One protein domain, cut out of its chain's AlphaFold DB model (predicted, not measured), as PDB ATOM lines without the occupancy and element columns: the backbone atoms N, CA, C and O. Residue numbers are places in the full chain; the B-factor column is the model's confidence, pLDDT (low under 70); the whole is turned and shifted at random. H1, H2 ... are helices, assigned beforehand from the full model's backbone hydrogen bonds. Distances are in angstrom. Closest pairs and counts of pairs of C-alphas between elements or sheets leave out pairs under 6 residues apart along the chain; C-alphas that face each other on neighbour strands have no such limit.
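This is residues 3 to 151 of the 152 residues of an uncharacterized protein of Burkholderia pseudomallei 406e (UniProt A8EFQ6). Two long helices, H3 and H6, run side by side; H1 packs on one side as the third helix of a bundle, and the H4-H5 hairpin on the other. Short H2 packs on H1 and H6. The 149 printed residues, with six named helices, H1 to H6, and no named strand, are all helix in class and compact: radius of gyration of the C-alphas 15.4 A, spans 45 by 37 by 28 A.

H1, residues 3 to 20, and H2, residues 29 to 37, form a hairpin; their closest C-alphas, Arg 15 and Ala 32, are 6.9 A apart. H3, residues 41 to 66, touches H1 with residues 43 to 51 alone, closest C-alphas Ile 47 and Lys 9, 5.8 A. H4, residues 91 to 99, and H5, residues 105 to 118, form a hairpin, closest C-alphas Ile 94 and Ala 108, 6.4 A. H6, residues 121 to 149, runs the same way as H3 at a shallow tilt of 15 degrees, closest C-alphas Ala 142 and Ala 62, 5.3 A. Every O i to N i+4 pair is within hydrogen-bond range except in H2: 2 of 5, with 4 of 6 O i to N i+3.

H1, 26.1 A long, begins at C-alpha 3 (97.891, 109.296, 123.105). H3 spans 37.9 A; H6, 41.7 A, ends at C-alpha 149 (111.890, 121.540, 162.284).

The printed part has no cut. The H3 to H4 link is long, 24 residues. pLDDT is under 70 at residues 3 to 4, 68 to 88 and 149 to 151.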
ATOM      1  N   GLY A   3      98.458 109.534 121.770       56.12
ATOM      2  CA  GLY A   3      97.891 109.296 123.105       56.12
ATOM      3  C   GLY A   3      98.593 108.216 123.943       56.12
ATOM      4  O   GLY A   3      98.458 108.226 125.160       56.12
ATOM      5  N   SER A   4      99.366 107.313 123.322       69.38
ATOM      6  CA  SER A   4     100.091 106.250 124.044       69.38
ATOM      7  C   SER A   4     101.276 106.808 124.838       69.38
ATOM      8  O   SER A   4     101.472 106.449 125.996       69.38
ATOM      9  N   ASN A   5     102.032 107.742 124.252       78.06
ATOM     10  CA  ASN A   5     103.242 108.279 124.878       78.06
ATOM     11  C   ASN A   5     102.916 109.244 126.022       78.06
ATOM     12  O   ASN A   5     103.613 109.242 127.033       78.06
ATOM     13  N   ASP A   6     101.841 110.028 125.912       81.00
ATOM     14  CA  ASP A   6     101.426 110.935 126.989       81.00
ATOM     15  C   ASP A   6     100.941 110.165 128.228       81.00
ATOM     16  O   ASP A   6     101.283 110.529 129.356       81.00
ATOM     17  N   GLY A   7     100.241 109.042 128.027       83.81
ATOM     18  CA  GLY A   7      99.867 108.129 129.109       83.81
ATOM     19  C   GLY A   7     101.082 107.530 129.826       83.81
ATOM     20  O   GLY A   7     101.113 107.488 131.056       83.81
ATOM     21  N   LEU A   8     102.120 107.138 129.077       84.88
ATOM     22  CA  LEU A   8     103.372 106.624 129.648       84.88
ATOM     23  C   LEU A   8     104.140 107.701 130.425       84.88
ATOM     24  O   LEU A   8     104.598 107.437 131.539       84.88
ATOM     25  N   LYS A   9     104.217 108.933 129.900       86.44
ATOM     26  CA  LYS A   9     104.832 110.077 130.599       86.44
ATOM     27  C   LYS A   9     104.141 110.352 131.931       86.44
ATOM     28  O   LYS A   9     104.804 110.459 132.964       86.44
ATOM     29  N   GLN A  10     102.811 110.434 131.921       86.94
ATOM     30  CA  GLN A  10     102.032 110.694 133.129       86.94
ATOM     31  C   GLN A  10     102.134 109.533 134.128       86.94
ATOM     32  O   GLN A  10     102.311 109.764 135.326       86.94
ATOM     33  N   GLY A  11     102.094 108.291 133.638       88.69
ATOM     34  CA  GLY A  11     102.280 107.094 134.452       88.69
ATOM     35  C   GLY A  11     103.648 107.057 135.135       88.69
ATOM     36  O   GLY A  11     103.730 106.787 136.335       88.69
ATOM     37  N   PHE A  12     104.720 107.392 134.414       90.88
ATOM     38  CA  PHE A  12     106.061 107.459 134.989       90.88
ATOM     39  C   PHE A  12     106.188 108.584 136.024       90.88
ATOM     40  O   PHE A  12     106.719 108.360 137.111       90.88
ATOM     41  N   ALA A  13     105.642 109.771 135.738       90.75
ATOM     42  CA  ALA A  13     105.632 110.885 136.685       90.75
ATOM     43  C   ALA A  13     104.908 110.526 137.995       90.75
ATOM     44  O   ALA A  13     105.419 110.808 139.080       90.75
ATOM     45  N   TYR A  14     103.758 109.847 137.904       91.69
ATOM     46  CA  TYR A  14     103.022 109.360 139.072       91.69
ATOM     47  C   TYR A  14     103.835 108.340 139.877       91.69
ATOM     48  O   TYR A  14     103.894 108.422 141.105       91.69
ATOM     49  N   ARG A  15     104.527 107.414 139.199       92.75
ATOM     50  CA  ARG A  15     105.417 106.451 139.865       92.75
ATOM     51  C   ARG A  15     106.546 107.153 140.609       92.75
ATOM     52  O   ARG A  15     106.737 106.885 141.791       92.75
ATOM     53  N   ALA A  16     107.253 108.073 139.954       93.81
ATOM     54  CA  ALA A  16     108.335 108.835 140.573       93.81
ATOM     55  C   ALA A  16     107.861 109.629 141.801       93.81
ATOM     56  O   ALA A  16     108.547 109.663 142.823       93.81
ATOM     57  N   GLU A  17     106.661 110.214 141.743       94.81
ATOM     58  CA  GLU A  17     106.047 110.864 142.901       94.81
ATOM     59  C   GLU A  17     105.727 109.874 144.029       94.81
ATOM     60  O   GLU A  17     105.948 110.185 145.200       94.81
ATOM     61  N   GLY A  18     105.265 108.668 143.701       95.06
ATOM     62  CA  GLY A  18     105.088 107.611 144.691       95.06
ATOM     63  C   GLY A  18     106.403 107.183 145.347       95.06
ATOM     64  O   GLY A  18     106.428 106.991 146.560       95.06
ATOM     65  N   TYR A  19     107.516 107.120 144.605       96.00
ATOM     66  CA  TYR A  19     108.845 106.890 145.194       96.00
ATOM     67  C   TYR A  19     109.238 108.018 146.144       96.00
ATOM     68  O   TYR A  19     109.590 107.745 147.292       96.00
ATOM     69  N   TRP A  20     109.104 109.274 145.713       95.50
ATOM     70  CA  TRP A  20     109.348 110.449 146.557       95.50
ATOM     71  C   TRP A  20     108.545 110.392 147.866       95.50
ATOM     72  O   TRP A  20     109.087 110.598 148.952       95.50
ATOM     73  N   LYS A  21     107.264 110.016 147.790       93.75
ATOM     74  CA  LYS A  21     106.371 109.869 148.949       93.75
ATOM     75  C   LYS A  21     106.527 108.544 149.706       93.75
ATOM     76  O   LYS A  21     105.821 108.323 150.686       93.75
ATOM     77  N   SER A  22     107.458 107.680 149.294       92.88
ATOM     78  CA  SER A  22     107.688 106.343 149.864       92.88
ATOM     79  C   SER A  22     106.473 105.403 149.816       92.88
ATOM     80  O   SER A  22     106.331 104.538 150.675       92.88
ATOM     81  N   TRP A  23     105.605 105.549 148.813       94.31
ATOM     82  CA  TRP A  23     104.468 104.654 148.564       94.31
ATOM     83  C   TRP A  23     104.882 103.307 147.961       94.31
ATOM     84  O   TRP A  23     104.170 102.325 148.138       94.31
ATOM     85  N   TYR A  24     106.021 103.261 147.264       91.19
ATOM     86  CA  TYR A  24     106.532 102.060 146.597       91.19
ATOM     87  C   TYR A  24     107.757 101.470 147.308       91.19
ATOM     88  O   TYR A  24     108.595 102.199 147.862       91.19
ATOM     89  N   GLY A  25     107.861 100.138 147.297       87.19
ATOM     90  CA  GLY A  25     109.052  99.391 147.695       87.19
ATOM     91  C   GLY A  25     110.187  99.516 146.674       87.19
ATOM     92  O   GLY A  25     110.069 100.211 145.671       87.19
ATOM     93  N   ASP A  26     111.330  98.893 146.965       89.06
ATOM     94  CA  ASP A  26     112.481  98.913 146.047       89.06
ATOM     95  C   ASP A  26     112.315  97.862 144.929       89.06
ATOM     96  O   ASP A  26     112.865  98.011 143.842       89.06
ATOM     97  N   ALA A  27     111.501  96.824 145.162       85.62
ATOM     98  CA  ALA A  27     111.252  95.739 144.212       85.62
ATOM     99  C   ALA A  27     110.470  96.203 142.971       85.62
ATOM    100  O   ALA A  27     110.625  95.659 141.878       85.62
ATOM    101  N   GLU A  28     109.642  97.232 143.124       88.25
ATOM    102  CA  GLU A  28     108.820  97.801 142.062       88.25
ATOM    103  C   GLU A  28     109.623  98.725 141.128       88.25
ATOM    104  O   GLU A  28     109.102  99.157 140.094       88.25
ATOM    105  N   ALA A  29     110.883  99.045 141.460       88.81
ATOM    106  CA  ALA A  29     111.676 100.045 140.737       88.81
ATOM    107  C   ALA A  29     112.045  99.549 139.341       88.81
ATOM    108  O   ALA A  29     111.924 100.294 138.369       88.81
ATOM    109  N   ARG A  30     112.354  98.254 139.230       86.94
ATOM    110  CA  ARG A  30     112.618  97.580 137.956       86.94
ATOM    111  C   ARG A  30     111.418  97.611 137.010       86.94
ATOM    112  O   ARG A  30     111.557  97.852 135.818       86.94
ATOM    113  N   GLY A  31     110.214  97.372 137.529       85.44
ATOM    114  CA  GLY A  31     108.991  97.453 136.722       85.44
ATOM    115  C   GLY A  31     108.688  98.887 136.280       85.44
ATOM    116  O   GLY A  31     108.179  99.119 135.184       85.44
ATOM    117  N   ALA A  32     109.032  99.864 137.120       86.06
ATOM    118  CA  ALA A  32     108.880 101.272 136.795       86.06
ATOM    119  C   ALA A  32     109.864 101.740 135.710       86.06
ATOM    120  O   ALA A  32     109.445 102.486 134.823       86.06
ATOM    121  N   SER A  33     111.123 101.290 135.754       88.25
ATOM    122  CA  SER A  33     112.164 101.670 134.793       88.25
ATOM    123  C   SER A  33     111.968 101.045 133.411       88.25
ATOM    124  O   SER A  33     112.230 101.715 132.413       88.25
ATOM    125  N   ARG A  34     111.411  99.826 133.325       88.62
ATOM    126  CA  ARG A  34     111.112  99.142 132.048       88.62
ATOM    127  C   ARG A  34     110.172  99.895 131.112       88.62
ATOM    128  O   ARG A  34     110.213  99.661 129.914       88.62
ATOM    129  N   VAL A  35     109.390 100.858 131.605       87.12
ATOM    130  CA  VAL A  35     108.616 101.762 130.727       87.12
ATOM    131  C   VAL A  35     109.513 102.471 129.713       87.12
ATOM    132  O   VAL A  35     109.073 102.782 128.612       87.12
ATOM    133  N   LEU A  36     110.785 102.696 130.049       88.56
ATOM    134  CA  LEU A  36     111.732 103.299 129.123       88.56
ATOM    135  C   LEU A  36     112.172 102.355 127.994       88.56
ATOM    136  O   LEU A  36     112.709 102.842 127.006       88.56
ATOM    137  N   GLU A  37     111.937 101.046 128.090       89.38
ATOM    138  CA  GLU A  37     112.166 100.099 126.987       89.38
ATOM    139  C   GLU A  37     111.103 100.245 125.888       89.38
ATOM    140  O   GLU A  37     111.383  99.994 124.720       89.38
ATOM    141  N   GLU A  38     109.897 100.689 126.250       87.56
ATOM    142  CA  GLU A  38     108.729 100.752 125.360       87.56
ATOM    143  C   GLU A  38     108.607 102.081 124.599       87.56
ATOM    144  O   GLU A  38     107.789 102.208 123.686       87.56
ATOM    145  N   VAL A  39     109.398 103.088 124.975       89.00
ATOM    146  CA  VAL A  39     109.314 104.442 124.416       89.00
ATOM    147  C   VAL A  39     110.480 104.758 123.490       89.00
ATOM    148  O   VAL A  39     111.623 104.341 123.704       89.00
ATOM    149  N   ASP A  40     110.207 105.586 122.485       90.69
ATOM    150  CA  ASP A  40     111.240 106.126 121.612       90.69
ATOM    151  C   ASP A  40     112.248 107.006 122.382       90.69
ATOM    152  O   ASP A  40     112.070 107.366 123.551       90.69
ATOM    153  N   ARG A  41     113.361 107.320 121.719       90.81
ATOM    154  CA  ARG A  41     114.443 108.153 122.259       90.81
ATOM    155  C   ARG A  41     113.958 109.500 122.788       90.81
ATOM    156  O   ARG A  41     114.316 109.864 123.906       90.81
ATOM    157  N   ASP A  42     113.158 110.218 122.015       91.69
ATOM    158  CA  ASP A  42     112.764 111.580 122.364       91.69
ATOM    159  C   ASP A  42     111.797 111.559 123.551       91.69
ATOM    160  O   ASP A  42     111.948 112.333 124.499       91.69
ATOM    161  N   THR A  43     110.883 110.588 123.575       91.88
ATOM    162  CA  THR A  43     109.996 110.357 124.718       91.88
ATOM    163  C   THR A  43     110.780 109.998 125.990       91.88
ATOM    164  O   THR A  43     110.459 110.519 127.058       91.88
ATOM    165  N   ALA A  44     111.831 109.172 125.913       92.50
ATOM    166  CA  ALA A  44     112.681 108.876 127.073       92.50
ATOM    167  C   ALA A  44     113.387 110.131 127.613       92.50
ATOM    168  O   ALA A  44     113.375 110.376 128.822       92.50
ATOM    169  N   ILE A  45     113.946 110.958 126.724       92.62
ATOM    170  CA  ILE A  45     114.574 112.238 127.086       92.62
ATOM    171  C   ILE A  45     113.563 113.154 127.778       92.62
ATOM    172  O   ILE A  45     113.887 113.771 128.797       92.62
ATOM    173  N   GLU A  46     112.339 113.252 127.258       92.62
ATOM    174  CA  GLU A  46     111.278 114.058 127.861       92.62
ATOM    175  C   GLU A  46     110.891 113.562 129.257       92.62
ATOM    176  O   GLU A  46     110.804 114.373 130.181       92.62
ATOM    177  N   ILE A  47     110.717 112.247 129.430       93.81
ATOM    178  CA  ILE A  47     110.398 111.629 130.724       93.81
ATOM    179  C   ILE A  47     111.481 111.953 131.759       93.81
ATOM    180  O   ILE A  47     111.175 112.437 132.852       93.81
ATOM    181  N   LEU A  48     112.749 111.729 131.411       93.81
ATOM    182  CA  LEU A  48     113.878 111.969 132.311       93.81
ATOM    183  C   LEU A  48     114.058 113.461 132.618       93.81
ATOM    184  O   LEU A  48     114.226 113.840 133.777       93.81
ATOM    185  N   SER A  49     113.938 114.330 131.612       91.62
ATOM    186  CA  SER A  49     114.012 115.787 131.798       91.62
ATOM    187  C   SER A  49     112.913 116.303 132.734       91.62
ATOM    188  O   SER A  49     113.162 117.153 133.598       91.62
ATOM    189  N   ALA A  50     111.688 115.789 132.582       91.75
ATOM    190  CA  ALA A  50     110.566 116.134 133.447       91.75
ATOM    191  C   ALA A  50     110.797 115.649 134.887       91.75
ATOM    192  O   ALA A  50     110.523 116.393 135.834       91.75
ATOM    193  N   LEU A  51     111.356 114.446 135.059       94.38
ATOM    194  CA  LEU A  51     111.727 113.919 136.371       94.38
ATOM    195  C   LEU A  51     112.747 114.828 137.073       94.38
ATOM    196  O   LEU A  51     112.497 115.238 138.205       94.38
ATOM    197  N   PHE A  52     113.843 115.213 136.414       93.75
ATOM    198  CA  PHE A  52     114.840 116.101 137.030       93.75
ATOM    199  C   PHE A  52     114.289 117.485 137.355       93.75
ATOM    200  O   PHE A  52     114.559 118.016 138.430       93.75
ATOM    201  N   THR A  53     113.430 118.036 136.496       90.31
ATOM    202  CA  THR A  53     112.718 119.287 136.801       90.31
ATOM    203  C   THR A  53     111.904 119.160 138.093       90.31
ATOM    204  O   THR A  53     111.899 120.069 138.924       90.31
ATOM    205  N   ARG A  54     111.245 118.016 138.303       92.56
ATOM    206  CA  ARG A  54     110.466 117.753 139.519       92.56
ATOM    207  C   ARG A  54     111.346 117.527 140.746       92.56
ATOM    208  O   ARG A  54     111.019 118.048 141.809       92.56
ATOM    209  N   ILE A  55     112.490 116.866 140.587       93.06
ATOM    210  CA  ILE A  55     113.505 116.723 141.641       93.06
ATOM    211  C   ILE A  55     114.038 118.092 142.087       93.06
ATOM    212  O   ILE A  55     114.133 118.326 143.291       93.06
ATOM    213  N   CYS A  56     114.304 119.023 141.161       89.31
ATOM    214  CA  CYS A  56     114.683 120.396 141.514       89.31
ATOM    215  C   CYS A  56     113.615 121.082 142.380       89.31
ATOM    216  O   CYS A  56     113.943 121.745 143.363       89.31
ATOM    217  N   MET A  57     112.332 120.915 142.036       90.62
ATOM    218  CA  MET A  57     111.228 121.483 142.820       90.62
ATOM    219  C   MET A  57     111.151 120.869 144.224       90.62
ATOM    220  O   MET A  57     111.079 121.610 145.202       90.62
ATOM    221  N   TRP A  58     111.235 119.540 144.339       92.44
ATOM    222  CA  TRP A  58     111.250 118.849 145.633       92.44
ATOM    223  C   TRP A  58     112.441 119.255 146.507       92.44
ATOM    224  O   TRP A  58     112.285 119.455 147.711       92.44
ATOM    225  N   GLY A  59     113.617 119.422 145.904       89.31
ATOM    226  CA  GLY A  59     114.811 119.928 146.575       89.31
ATOM    227  C   GLY A  59     114.624 121.336 147.131       89.31
ATOM    228  O   GLY A  59     114.879 121.591 148.308       89.31
ATOM    229  N   LEU A  60     114.084 122.241 146.313       85.50
ATOM    230  CA  LEU A  60     113.777 123.608 146.729       85.50
ATOM    231  C   LEU A  60     112.754 123.651 147.874       85.50
ATOM    232  O   LEU A  60     112.902 124.439 148.807       85.50
ATOM    233  N   GLU A  61     111.718 122.815 147.819       86.44
ATOM    234  CA  GLU A  61     110.740 122.674 148.902       86.44
ATOM    235  C   GLU A  61     111.387 122.161 150.193       86.44
ATOM    236  O   GLU A  61     111.134 122.716 151.263       86.44
ATOM    237  N   ALA A  62     112.258 121.151 150.102       85.12
ATOM    238  CA  ALA A  62     112.990 120.624 151.249       85.12
ATOM    239  C   ALA A  62     113.881 121.694 151.902       85.12
ATOM    240  O   ALA A  62     113.824 121.876 153.118       85.12
ATOM    241  N   LEU A  63     114.627 122.461 151.101       80.31
ATOM    242  CA  LEU A  63     115.480 123.556 151.580       80.31
ATOM    243  C   LEU A  63     114.674 124.673 152.260       80.31
ATOM    244  O   LEU A  63     115.076 125.187 153.305       80.31
ATOM    245  N   ARG A  64     113.505 125.030 151.710       78.38
ATOM    246  CA  ARG A  64     112.603 126.027 152.317       78.38
ATOM    247  C   ARG A  64     112.108 125.605 153.700       78.38
ATOM    248  O   ARG A  64     111.903 126.466 154.550       78.38
ATOM    249  N   MET A  65     111.908 124.308 153.930       75.94
ATOM    250  CA  MET A  65     111.496 123.799 155.241       75.94
ATOM    251  C   MET A  65     112.627 123.848 156.274       75.94
ATOM    252  O   MET A  65     112.350 124.077 157.446       75.94
ATOM    253  N   GLU A  66     113.882 123.664 155.860       74.00
ATOM    254  CA  GLU A  66     115.043 123.775 156.756       74.00
ATOM    255  C   GLU A  66     115.355 125.215 157.151       74.00
ATOM    256  O   GLU A  66     115.732 125.481 158.290       74.00
ATOM    257  N   CYS A  67     115.195 126.155 156.219       71.31
ATOM    258  CA  CYS A  67     115.458 127.563 156.468       71.31
ATOM    259  C   CYS A  67     114.336 128.441 155.891       71.31
ATOM    260  O   CYS A  67     114.479 128.985 154.794       71.31
ATOM    261  N   PRO A  68     113.238 128.670 156.640       66.00
ATOM    262  CA  PRO A  68     112.100 129.468 156.168       66.00
ATOM    263  C   PRO A  68     112.455 130.924 155.827       66.00
ATOM    264  O   PRO A  68     111.766 131.570 155.043       66.00
ATOM    265  N   ARG A  69     113.529 131.451 156.436       60.22
ATOM    266  CA  ARG A  69     114.046 132.814 156.214       60.22
ATOM    267  C   ARG A  69     115.090 132.899 155.107       60.22
ATOM    268  O   ARG A  69     115.420 134.006 154.685       60.22
ATOM    269  N   CYS A  70     115.607 131.765 154.641       55.38
ATOM    270  CA  CYS A  70     116.444 131.738 153.459       55.38
ATOM    271  C   CYS A  70     115.515 131.980 152.274       55.38
ATOM    272  O   CYS A  70     114.927 131.053 151.725       55.38
ATOM    273  N   VAL A  71     115.343 133.251 151.905       47.66
ATOM    274  CA  VAL A  71     114.810 133.615 150.596       47.66
ATOM    275  C   VAL A  71     115.747 132.936 149.599       47.66
ATOM    276  O   VAL A  71     116.921 133.316 149.553       47.66
ATOM    277  N   PRO A  72     115.313 131.906 148.845       49.91
ATOM    278  CA  PRO A  72     116.148 131.429 147.762       49.91
ATOM    279  C   PRO A  72     116.331 132.644 146.867       49.91
ATOM    280  O   PRO A  72     115.339 133.303 146.542       49.91
ATOM    281  N   ALA A  73     117.578 133.005 146.573       45.12
ATOM    282  CA  ALA A  73     117.903 134.135 145.721       45.12
ATOM    283  C   ALA A  73     117.246 133.912 144.352       45.12
ATOM    284  O   ALA A  73     117.852 133.361 143.452       45.12
ATOM    285  N   SER A  74     115.977 134.295 144.211       41.47
ATOM    286  CA  SER A  74     115.071 133.954 143.116       41.47
ATOM    287  C   SER A  74     114.912 132.452 142.816       41.47
ATOM    288  O   SER A  74     115.832 131.643 142.883       41.47
ATOM    289  N   ALA A  75     113.730 132.080 142.339       44.34
ATOM    290  CA  ALA A  75     113.468 130.813 141.662       44.34
ATOM    291  C   ALA A  75     114.221 130.664 140.310       44.34
ATOM    292  O   ALA A  75     113.770 129.932 139.436       44.34
ATOM    293  N   VAL A  76     115.334 131.385 140.110       43.91
ATOM    294  CA  VAL A  76     116.111 131.468 138.861       43.91
ATOM    295  C   VAL A  76     117.624 131.595 139.119       43.91
ATOM    296  O   VAL A  76     118.394 131.553 138.170       43.91
ATOM    297  N   ALA A  77     118.117 131.653 140.365       42.47
ATOM    298  CA  ALA A  77     119.552 131.474 140.615       42.47
ATOM    299  C   ALA A  77     119.872 129.990 140.794       42.47
ATOM    300  O   ALA A  77     120.454 129.568 141.791       42.47
ATOM    301  N   VAL A  78     119.512 129.184 139.793       44.06
ATOM    302  CA  VAL A  78     120.378 128.047 139.524       44.06
ATOM    303  C   VAL A  78     121.709 128.668 139.139       44.06
ATOM    304  O   VAL A  78     121.763 129.478 138.216       44.06
ATOM    305  N   SER A  79     122.734 128.383 139.935       37.91
ATOM    306  CA  SER A  79     124.089 128.881 139.754       37.91
ATOM    307  C   SER A  79     124.431 128.958 138.262       37.91
ATOM    308  O   SER A  79     124.560 127.937 137.594       37.91
ATOM    309  N   ILE A  80     124.613 130.181 137.757       41.34
ATOM    310  CA  ILE A  80     125.296 130.460 136.493       41.34
ATOM    311  C   ILE A  80     126.784 130.168 136.735       41.34
ATOM    312  O   ILE A  80     127.639 131.049 136.690       41.34
ATOM    313  N   ARG A  81     127.127 128.926 137.069       42.84
ATOM    314  CA  ARG A  81     128.439 128.407 136.726       42.84
ATOM    315  C   ARG A  81     128.240 127.842 135.340       42.84
ATOM    316  O   ARG A  81     127.432 126.946 135.160       42.84
ATOM    317  N   ARG A  82     128.954 128.385 134.352       38.03
ATOM    318  CA  ARG A  82     129.167 127.678 133.088       38.03
ATOM    319  C   ARG A  82     129.866 126.366 133.432       38.03
ATOM    320  O   ARG A  82     131.090 126.309 133.468       38.03
ATOM    321  N   ALA A  83     129.094 125.339 133.740       46.34
ATOM    322  CA  ALA A  83     129.571 123.990 133.634       46.34
ATOM    323  C   ALA A  83     129.520 123.636 132.150       46.34
ATOM    324  O   ALA A  83     128.475 123.732 131.503       46.34
ATOM    325  N   GLY A  84     130.682 123.305 131.589       45.38
ATOM    326  CA  GLY A  84     130.729 122.603 130.314       45.38
ATOM    327  C   GLY A  84     129.978 121.269 130.414       45.38
ATOM    328  O   GLY A  84     129.574 120.875 131.510       45.38
ATOM    329  N   PRO A  85     129.777 120.567 129.291       47.53
ATOM    330  CA  PRO A  85     129.130 119.261 129.297       47.53
ATOM    331  C   PRO A  85     129.786 118.355 130.347       47.53
ATOM    332  O   PRO A  85     130.974 118.047 130.267       47.53
ATOM    333  N   HIS A  86     129.010 117.970 131.357       59.69
ATOM    334  CA  HIS A  86     129.419 117.005 132.363       59.69
ATOM    335  C   HIS A  86     129.289 115.606 131.758       59.69
ATOM    336  O   HIS A  86     128.298 114.918 131.985       59.69
ATOM    337  N   ALA A  87     130.259 115.229 130.925       56.72
ATOM    338  CA  ALA A  87     130.215 113.992 130.147       56.72
ATOM    339  C   ALA A  87     130.174 112.710 131.009       56.72
ATOM    340  O   ALA A  87     129.779 111.670 130.498       56.72
ATOM    341  N   ASP A  88     130.491 112.805 132.307       69.81
ATOM    342  CA  ASP A  88     130.711 111.642 133.176       69.81
ATOM    343  C   ASP A  88     129.715 111.515 134.345       69.81
ATOM    344  O   ASP A  88     129.933 110.708 135.246       69.81
ATOM    345  N   LEU A  89     128.637 112.312 134.388       82.12
ATOM    346  CA  LEU A  89     127.674 112.218 135.493       82.12
ATOM    347  C   LEU A  89     126.646 111.111 135.270       82.12
ATOM    348  O   LEU A  89     125.950 111.067 134.259       82.12
ATOM    349  N   THR A  90     126.465 110.281 136.289       89.81
ATOM    350  CA  THR A  90     125.378 109.305 136.383       89.81
ATOM    351  C   THR A  90     124.033 109.985 136.662       89.81
ATOM    352  O   THR A  90     123.961 111.079 137.228       89.81
ATOM    353  N   LEU A  91     122.917 109.306 136.357       92.00
ATOM    354  CA  LEU A  91     121.572 109.813 136.683       92.00
ATOM    355  C   LEU A  91     121.380 110.095 138.184       92.00
ATOM    356  O   LEU A  91     120.636 111.005 138.553       92.00
ATOM    357  N   VAL A  92     122.058 109.342 139.054       93.38
ATOM    358  CA  VAL A  92     122.030 109.541 140.510       93.38
ATOM    359  C   VAL A  92     122.766 110.820 140.911       93.38
ATOM    360  O   VAL A  92     122.264 111.571 141.746       93.38
ATOM    361  N   GLU A  93     123.912 111.117 140.303       91.62
ATOM    362  CA  GLU A  93     124.652 112.351 140.589       91.62
ATOM    363  C   GLU A  93     123.906 113.589 140.085       91.62
ATOM    364  O   GLU A  93     123.832 114.593 140.796       91.62
ATOM    365  N   ILE A  94     123.274 113.498 138.909       91.25
ATOM    366  CA  ILE A  94     122.377 114.545 138.397       91.25
ATOM    367  C   ILE A  94     121.213 114.755 139.376       91.25
ATOM    368  O   ILE A  94     120.883 115.892 139.708       91.25
ATOM    369  N   CYS A  95     120.621 113.674 139.897       94.06
ATOM    370  CA  CYS A  95     119.524 113.734 140.869       94.06
ATOM    371  C   CYS A  95     119.927 114.497 142.129       94.06
ATOM    372  O   CYS A  95     119.231 115.425 142.544       94.06
ATOM    373  N   ASP A  96     121.078 114.150 142.700       92.50
ATOM    374  CA  ASP A  96     121.600 114.800 143.896       92.50
ATOM    375  C   ASP A  96     121.926 116.275 143.649       92.50
ATOM    376  O   ASP A  96     121.613 117.123 144.490       92.50
ATOM    377  N   ALA A  97     122.511 116.604 142.496       89.81
ATOM    378  CA  ALA A  97     122.824 117.979 142.129       89.81
ATOM    379  C   ALA A  97     121.554 118.827 141.929       89.81
ATOM    380  O   ALA A  97     121.468 119.947 142.439       89.81
ATOM    381  N   CYS A  98     120.542 118.279 141.249       90.56
ATOM    382  CA  CYS A  98     119.228 118.902 141.093       90.56
ATOM    383  C   CYS A  98     118.548 119.127 142.446       90.56
ATOM    384  O   CYS A  98     118.078 120.226 142.734       90.56
ATOM    385  N   PHE A  99     118.532 118.108 143.304       90.25
ATOM    386  CA  PHE A  99     117.898 118.178 144.617       90.25
ATOM    387  C   PHE A  99     118.567 119.209 145.538       90.25
ATOM    388  O   PHE A  99     117.898 119.924 146.277       90.25
ATOM    389  N   ARG A 100     119.897 119.326 145.483       87.19
ATOM    390  CA  ARG A 100     120.654 120.317 146.267       87.19
ATOM    391  C   ARG A 100     120.618 121.724 145.665       87.19
ATOM    392  O   ARG A 100     121.136 122.650 146.284       87.19
ATOM    393  N   GLY A 101     120.042 121.894 144.474       84.44
ATOM    394  CA  GLY A 101     120.010 123.169 143.757       84.44
ATOM    395  C   GLY A 101     121.354 123.582 143.146       84.44
ATOM    396  O   GLY A 101     121.522 124.742 142.777       84.44
ATOM    397  N   THR A 102     122.315 122.661 143.026       85.88
ATOM    398  CA  THR A 102     123.614 122.918 142.380       85.88
ATOM    399  C   THR A 102     123.585 122.688 140.868       85.88
ATOM    400  O   THR A 102     124.569 122.995 140.205       85.88
ATOM    401  N   MET A 103     122.480 122.158 140.330       85.56
ATOM    402  CA  MET A 103     122.238 121.960 138.898       85.56
ATOM    403  C   MET A 103     120.793 122.329 138.530       85.56
ATOM    404  O   MET A 103     119.850 121.974 139.241       85.56
ATOM    405  N   SER A 104     120.602 123.037 137.413       83.88
ATOM    406  CA  SER A 104     119.280 123.429 136.898       83.88
ATOM    407  C   SER A 104     118.593 122.276 136.192       83.88
ATOM    408  O   SER A 104     119.236 121.371 135.671       83.88
ATOM    409  N   GLY A 105     117.271 122.388 136.031       82.06
ATOM    410  CA  GLY A 105     116.539 121.519 135.108       82.06
ATOM    411  C   GLY A 105     117.047 121.615 133.660       82.06
ATOM    412  O   GLY A 105     117.009 120.621 132.942       82.06
ATOM    413  N   ASN A 106     117.569 122.772 133.230       85.00
ATOM    414  CA  ASN A 106     118.119 122.932 131.882       85.00
ATOM    415  C   ASN A 106     119.481 122.234 131.718       85.00
ATOM    416  O   ASN A 106     119.686 121.525 130.739       85.00
ATOM    417  N   GLU A 107     120.389 122.377 132.688       86.12
ATOM    418  CA  GLU A 107     121.664 121.641 132.713       86.12
ATOM    419  C   GLU A 107     121.433 120.130 132.819       86.12
ATOM    420  O   GLU A 107     122.043 119.355 132.081       86.12
ATOM    421  N   ALA A 108     120.490 119.711 133.666       87.81
ATOM    422  CA  ALA A 108     120.091 118.314 133.775       87.81
ATOM    423  C   ALA A 108     119.537 117.787 132.445       87.81
ATOM    424  O   ALA A 108     119.932 116.712 132.008       87.81
ATOM    425  N   ARG A 109     118.691 118.560 131.748       89.38
ATOM    426  CA  ARG A 109     118.176 118.198 130.416       89.38
ATOM    427  C   ARG A 109     119.302 117.986 129.405       89.38
ATOM    428  O   ARG A 109     119.287 116.982 128.705       89.38
ATOM    429  N   VAL A 110     120.266 118.906 129.319       89.25
ATOM    430  CA  VAL A 110     121.410 118.770 128.397       89.25
ATOM    431  C   VAL A 110     122.226 117.518 128.726       89.25
ATOM    432  O   VAL A 110     122.570 116.757 127.825       89.25
ATOM    433  N   THR A 111     122.474 117.265 130.012       88.31
ATOM    434  CA  THR A 111     123.231 116.090 130.470       88.31
ATOM    435  C   THR A 111     122.484 114.785 130.167       88.31
ATOM    436  O   THR A 111     123.077 113.830 129.674       88.31
ATOM    437  N   VAL A 112     121.162 114.757 130.363       89.75
ATOM    438  CA  VAL A 112     120.293 113.618 130.021       89.75
ATOM    439  C   VAL A 112     120.300 113.313 128.530       89.75
ATOM    440  O   VAL A 112     120.342 112.142 128.167       89.75
ATOM    441  N   ILE A 113     120.262 114.334 127.668       90.75
ATOM    442  CA  ILE A 113     120.357 114.133 126.214       90.75
ATOM    443  C   ILE A 113     121.668 113.413 125.885       90.75
ATOM    444  O   ILE A 113     121.639 112.383 125.220       90.75
ATOM    445  N   GLY A 114     122.795 113.895 126.424       87.69
ATOM    446  CA  GLY A 114     124.099 113.254 126.237       87.69
ATOM    447  C   GLY A 114     124.145 111.811 126.750       87.69
ATOM    448  O   GLY A 114     124.666 110.937 126.062       87.69
ATOM    449  N   LEU A 115     123.550 111.534 127.915       89.31
ATOM    450  CA  LEU A 115     123.472 110.180 128.470       89.31
ATOM    451  C   LEU A 115     122.676 109.233 127.572       89.31
ATOM    452  O   LEU A 115     123.166 108.152 127.255       89.31
ATOM    453  N   VAL A 116     121.474 109.640 127.156       90.00
ATOM    454  CA  VAL A 116     120.603 108.823 126.297       90.00
ATOM    455  C   VAL A 116     121.234 108.586 124.922       90.00
ATOM    456  O   VAL A 116     121.008 107.532 124.334       90.00
ATOM    457  N   ASP A 117     122.032 109.533 124.425       89.44
ATOM    458  CA  ASP A 117     122.742 109.411 123.148       89.44
ATOM    459  C   ASP A 117     123.990 108.534 123.229       89.44
ATOM    460  O   ASP A 117     124.330 107.856 122.261       89.44
ATOM    461  N   GLY A 118     124.680 108.562 124.370       87.00
ATOM    462  CA  GLY A 118     125.952 107.872 124.570       87.00
ATOM    463  C   GLY A 118     125.840 106.431 125.065       87.00
ATOM    464  O   GLY A 118     126.836 105.716 125.002       87.00
ATOM    465  N   HIS A 119     124.670 105.999 125.548       87.94
ATOM    466  CA  HIS A 119     124.516 104.708 126.228       87.94
ATOM    467  C   HIS A 119     123.395 103.851 125.627       87.94
ATOM    468  O   HIS A 119     122.365 104.371 125.181       87.94
ATOM    469  N   PRO A 120     123.543 102.513 125.641       90.50
ATOM    470  CA  PRO A 120     122.478 101.611 125.235       90.50
ATOM    471  C   PRO A 120     121.267 101.730 126.167       90.50
ATOM    472  O   PRO A 120     121.372 102.018 127.361       90.50
ATOM    473  N   ARG A 121     120.076 101.453 125.624       90.81
ATOM    474  CA  ARG A 121     118.813 101.616 126.362       90.81
ATOM    475  C   ARG A 121     118.750 100.786 127.649       90.81
ATOM    476  O   ARG A 121     118.170 101.259 128.621       90.81
ATOM    477  N   SER A 122     119.349  99.597 127.671       88.88
ATOM    478  CA  SER A 122     119.408  98.734 128.859       88.88
ATOM    479  C   SER A 122     120.137  99.397 130.031       88.88
ATOM    480  O   SER A 122     119.636  99.368 131.150       88.88
ATOM    481  N   GLU A 123     121.258 100.074 129.773       90.19
ATOM    482  CA  GLU A 123     122.016 100.790 130.809       90.19
ATOM    483  C   GLU A 123     121.232 101.992 131.347       90.19
ATOM    484  O   GLU A 123     121.212 102.240 132.552       90.19
ATOM    485  N   ILE A 124     120.501 102.699 130.478       91.50
ATOM    486  CA  ILE A 124     119.602 103.781 130.903       91.50
ATOM    487  C   ILE A 124     118.495 103.248 131.823       91.50
ATOM    488  O   ILE A 124     118.178 103.877 132.830       91.50
ATOM    489  N   VAL A 125     117.910 102.089 131.511       91.81
ATOM    490  CA  VAL A 125     116.860 101.461 132.330       91.81
ATOM    491  C   VAL A 125     117.394 101.062 133.710       91.81
ATOM    492  O   VAL A 125     116.750 101.358 134.720       91.81
ATOM    493  N   GLU A 126     118.581 100.459 133.777       90.38
ATOM    494  CA  GLU A 126     119.245 100.116 135.044       90.38
ATOM    495  C   GLU A 126     119.579 101.366 135.871       90.38
ATOM    496  O   GLU A 126     119.288 101.434 137.068       90.38
ATOM    497  N   ALA A 127     120.106 102.410 135.229       92.12
ATOM    498  CA  ALA A 127     120.395 103.679 135.891       92.12
ATOM    499  C   ALA A 127     119.121 104.358 136.431       92.12
ATOM    500  O   ALA A 127     119.156 105.021 137.471       92.12
ATOM    501  N   VAL A 128     117.977 104.175 135.765       94.62
ATOM    502  CA  VAL A 128     116.681 104.709 136.212       94.62
ATOM    503  C   VAL A 128     116.107 103.929 137.392       94.62
ATOM    504  O   VAL A 128     115.492 104.533 138.271       94.62
ATOM    505  N   GLU A 129     116.346 102.619 137.470       94.25
ATOM    506  CA  GLU A 129     116.028 101.829 138.666       94.25
ATOM    507  C   GLU A 129     116.749 102.414 139.895       94.25
ATOM    508  O   GLU A 129     116.107 102.762 140.894       94.25
ATOM    509  N   ALA A 130     118.063 102.643 139.783       94.19
ATOM    510  CA  ALA A 130     118.861 103.271 140.839       94.19
ATOM    511  C   ALA A 130     118.394 104.703 141.167       94.19
ATOM    512  O   ALA A 130     118.316 105.088 142.340       94.19
ATOM    513  N   LEU A 131     118.025 105.486 140.148       95.69
ATOM    514  CA  LEU A 131     117.488 106.839 140.304       95.69
ATOM    515  C   LEU A 131     116.204 106.861 141.143       95.69
ATOM    516  O   LEU A 131     116.087 107.682 142.052       95.69
ATOM    517  N   LEU A 132     115.243 105.970 140.880       96.19
ATOM    518  CA  LEU A 132     113.977 105.923 141.624       96.19
ATOM    519  C   LEU A 132     114.193 105.560 143.100       96.19
ATOM    520  O   LEU A 132     113.605 106.184 143.993       96.19
ATOM    521  N   ILE A 133     115.098 104.616 143.373       95.38
ATOM    522  CA  ILE A 133     115.509 104.265 144.739       95.38
ATOM    523  C   ILE A 133     116.148 105.480 145.428       95.38
ATOM    524  O   ILE A 133     115.846 105.777 146.592       95.38
ATOM    525  N   ARG A 134     116.980 106.243 144.706       96.38
ATOM    526  CA  ARG A 134     117.575 107.475 145.233       96.38
ATOM    527  C   ARG A 134     116.526 108.544 145.535       96.38
ATOM    528  O   ARG A 134     116.559 109.113 146.624       96.38
ATOM    529  N   VAL A 135     115.567 108.773 144.636       96.25
ATOM    530  CA  VAL A 135     114.449 109.716 144.837       96.25
ATOM    531  C   VAL A 135     113.687 109.395 146.125       96.25
ATOM    532  O   VAL A 135     113.408 110.291 146.922       96.25
ATOM    533  N   LYS A 136     113.420 108.113 146.393       96.00
ATOM    534  CA  LYS A 136     112.804 107.668 147.651       96.00
ATOM    535  C   LYS A 136     113.665 107.963 148.875       96.00
ATOM    536  O   LYS A 136     113.151 108.380 149.915       96.00
ATOM    537  N   ALA A 137     114.978 107.750 148.791       95.62
ATOM    538  CA  ALA A 137     115.889 108.089 149.881       95.62
ATOM    539  C   ALA A 137     115.861 109.595 150.204       95.62
ATOM    540  O   ALA A 137     115.722 109.947 151.377       95.62
ATOM    541  N   LEU A 138     115.900 110.451 149.178       94.25
ATOM    542  CA  LEU A 138     115.813 111.909 149.317       94.25
ATOM    543  C   LEU A 138     114.462 112.355 149.899       94.25
ATOM    544  O   LEU A 138     114.426 113.200 150.789       94.25
ATOM    545  N   GLY A 139     113.356 111.734 149.479       93.06
ATOM    546  CA  GLY A 139     112.025 112.008 150.035       93.06
ATOM    547  C   GLY A 139     111.931 111.719 151.530       93.06
ATOM    548  O   GLY A 139     111.432 112.536 152.307       93.06
ATOM    549  N   ARG A 140     112.499 110.590 151.972       92.56
ATOM    550  CA  ARG A 140     112.592 110.262 153.405       92.56
ATOM    551  C   ARG A 140     113.468 111.250 154.165       92.56
ATOM    552  O   ARG A 140     113.147 111.597 155.298       92.56
ATOM    553  N   GLU A 141     114.572 111.686 153.571       90.19
ATOM    554  CA  GLU A 141     115.451 112.687 154.169       90.19
ATOM    555  C   GLU A 141     114.735 114.034 154.352       90.19
ATOM    556  O   GLU A 141     114.727 114.572 155.460       90.19
ATOM    557  N   ALA A 142     114.051 114.526 153.317       88.19
ATOM    558  CA  ALA A 142     113.251 115.747 153.376       88.19
ATOM    559  C   ALA A 142     112.138 115.665 154.434       88.19
ATOM    560  O   ALA A 142     111.931 116.608 155.201       88.19
ATOM    561  N   LEU A 143     111.455 114.519 154.532       86.81
ATOM    562  CA  LEU A 143     110.430 114.299 155.553       86.81
ATOM    563  C   LEU A 143     111.014 114.342 156.973       86.81
ATOM    564  O   LEU A 143     110.428 114.972 157.852       86.81
ATOM    565  N   ARG A 144     112.176 113.716 157.205       85.25
ATOM    566  CA  ARG A 144     112.856 113.759 158.512       85.25
ATOM    567  C   ARG A 144     113.223 115.188 158.903       85.25
ATOM    568  O   ARG A 144     112.911 115.597 160.018       85.25
ATOM    569  N   ARG A 145     113.818 115.950 157.979       79.12
ATOM    570  CA  ARG A 145     114.177 117.366 158.173       79.12
ATOM    571  C   ARG A 145     112.955 118.188 158.586       79.12
ATOM    572  O   ARG A 145     112.996 118.892 159.593       79.12
ATOM    573  N   ARG A 146     111.828 117.998 157.889       77.19
ATOM    574  CA  ARG A 146     110.541 118.617 158.237       77.19
ATOM    575  C   ARG A 146     110.094 118.250 159.655       77.19
ATOM    576  O   ARG A 146     109.781 119.138 160.436       77.19
ATOM    577  N   CYS A 147     110.065 116.966 160.012       75.69
ATOM    578  CA  CYS A 147     109.635 116.529 161.345       75.69
ATOM    579  C   CYS A 147     110.505 117.098 162.478       75.69
ATOM    580  O   CYS A 147     109.974 117.394 163.546       75.69
ATOM    581  N   CYS A 148     111.813 117.259 162.259       72.56
ATOM    582  CA  CYS A 148     112.714 117.892 163.222       72.56
ATOM    583  C   CYS A 148     112.443 119.396 163.369       72.56
ATOM    584  O   CYS A 148     112.405 119.885 164.493       72.56
ATOM    585  N   ALA A 149     112.186 120.106 162.266       65.88
ATOM    586  CA  ALA A 149     111.890 121.540 162.284       65.88
ATOM    587  C   ALA A 149     110.600 121.894 163.051       65.88
ATOM    588  O   ALA A 149     110.524 122.961 163.640       65.88
ATOM    589  N   TYR A 150     109.600 121.003 163.083       58.84
ATOM    590  CA  TYR A 150     108.358 121.210 163.847       58.84
ATOM    591  C   TYR A 150     108.463 120.866 165.345       58.84
ATOM    592  O   TYR A 150     107.496 121.067 166.076       58.84
ATOM    593  N   ARG A 151     109.584 120.293 165.807       58.00
ATOM    594  CA  ARG A 151     109.786 119.908 167.219       58.00
ATOM    595  C   ARG A 151     110.627 120.904 168.026       58.00
ATOM    596  O   ARG A 151     110.729 120.712 169.236       58.00
TER     597      ARG A 151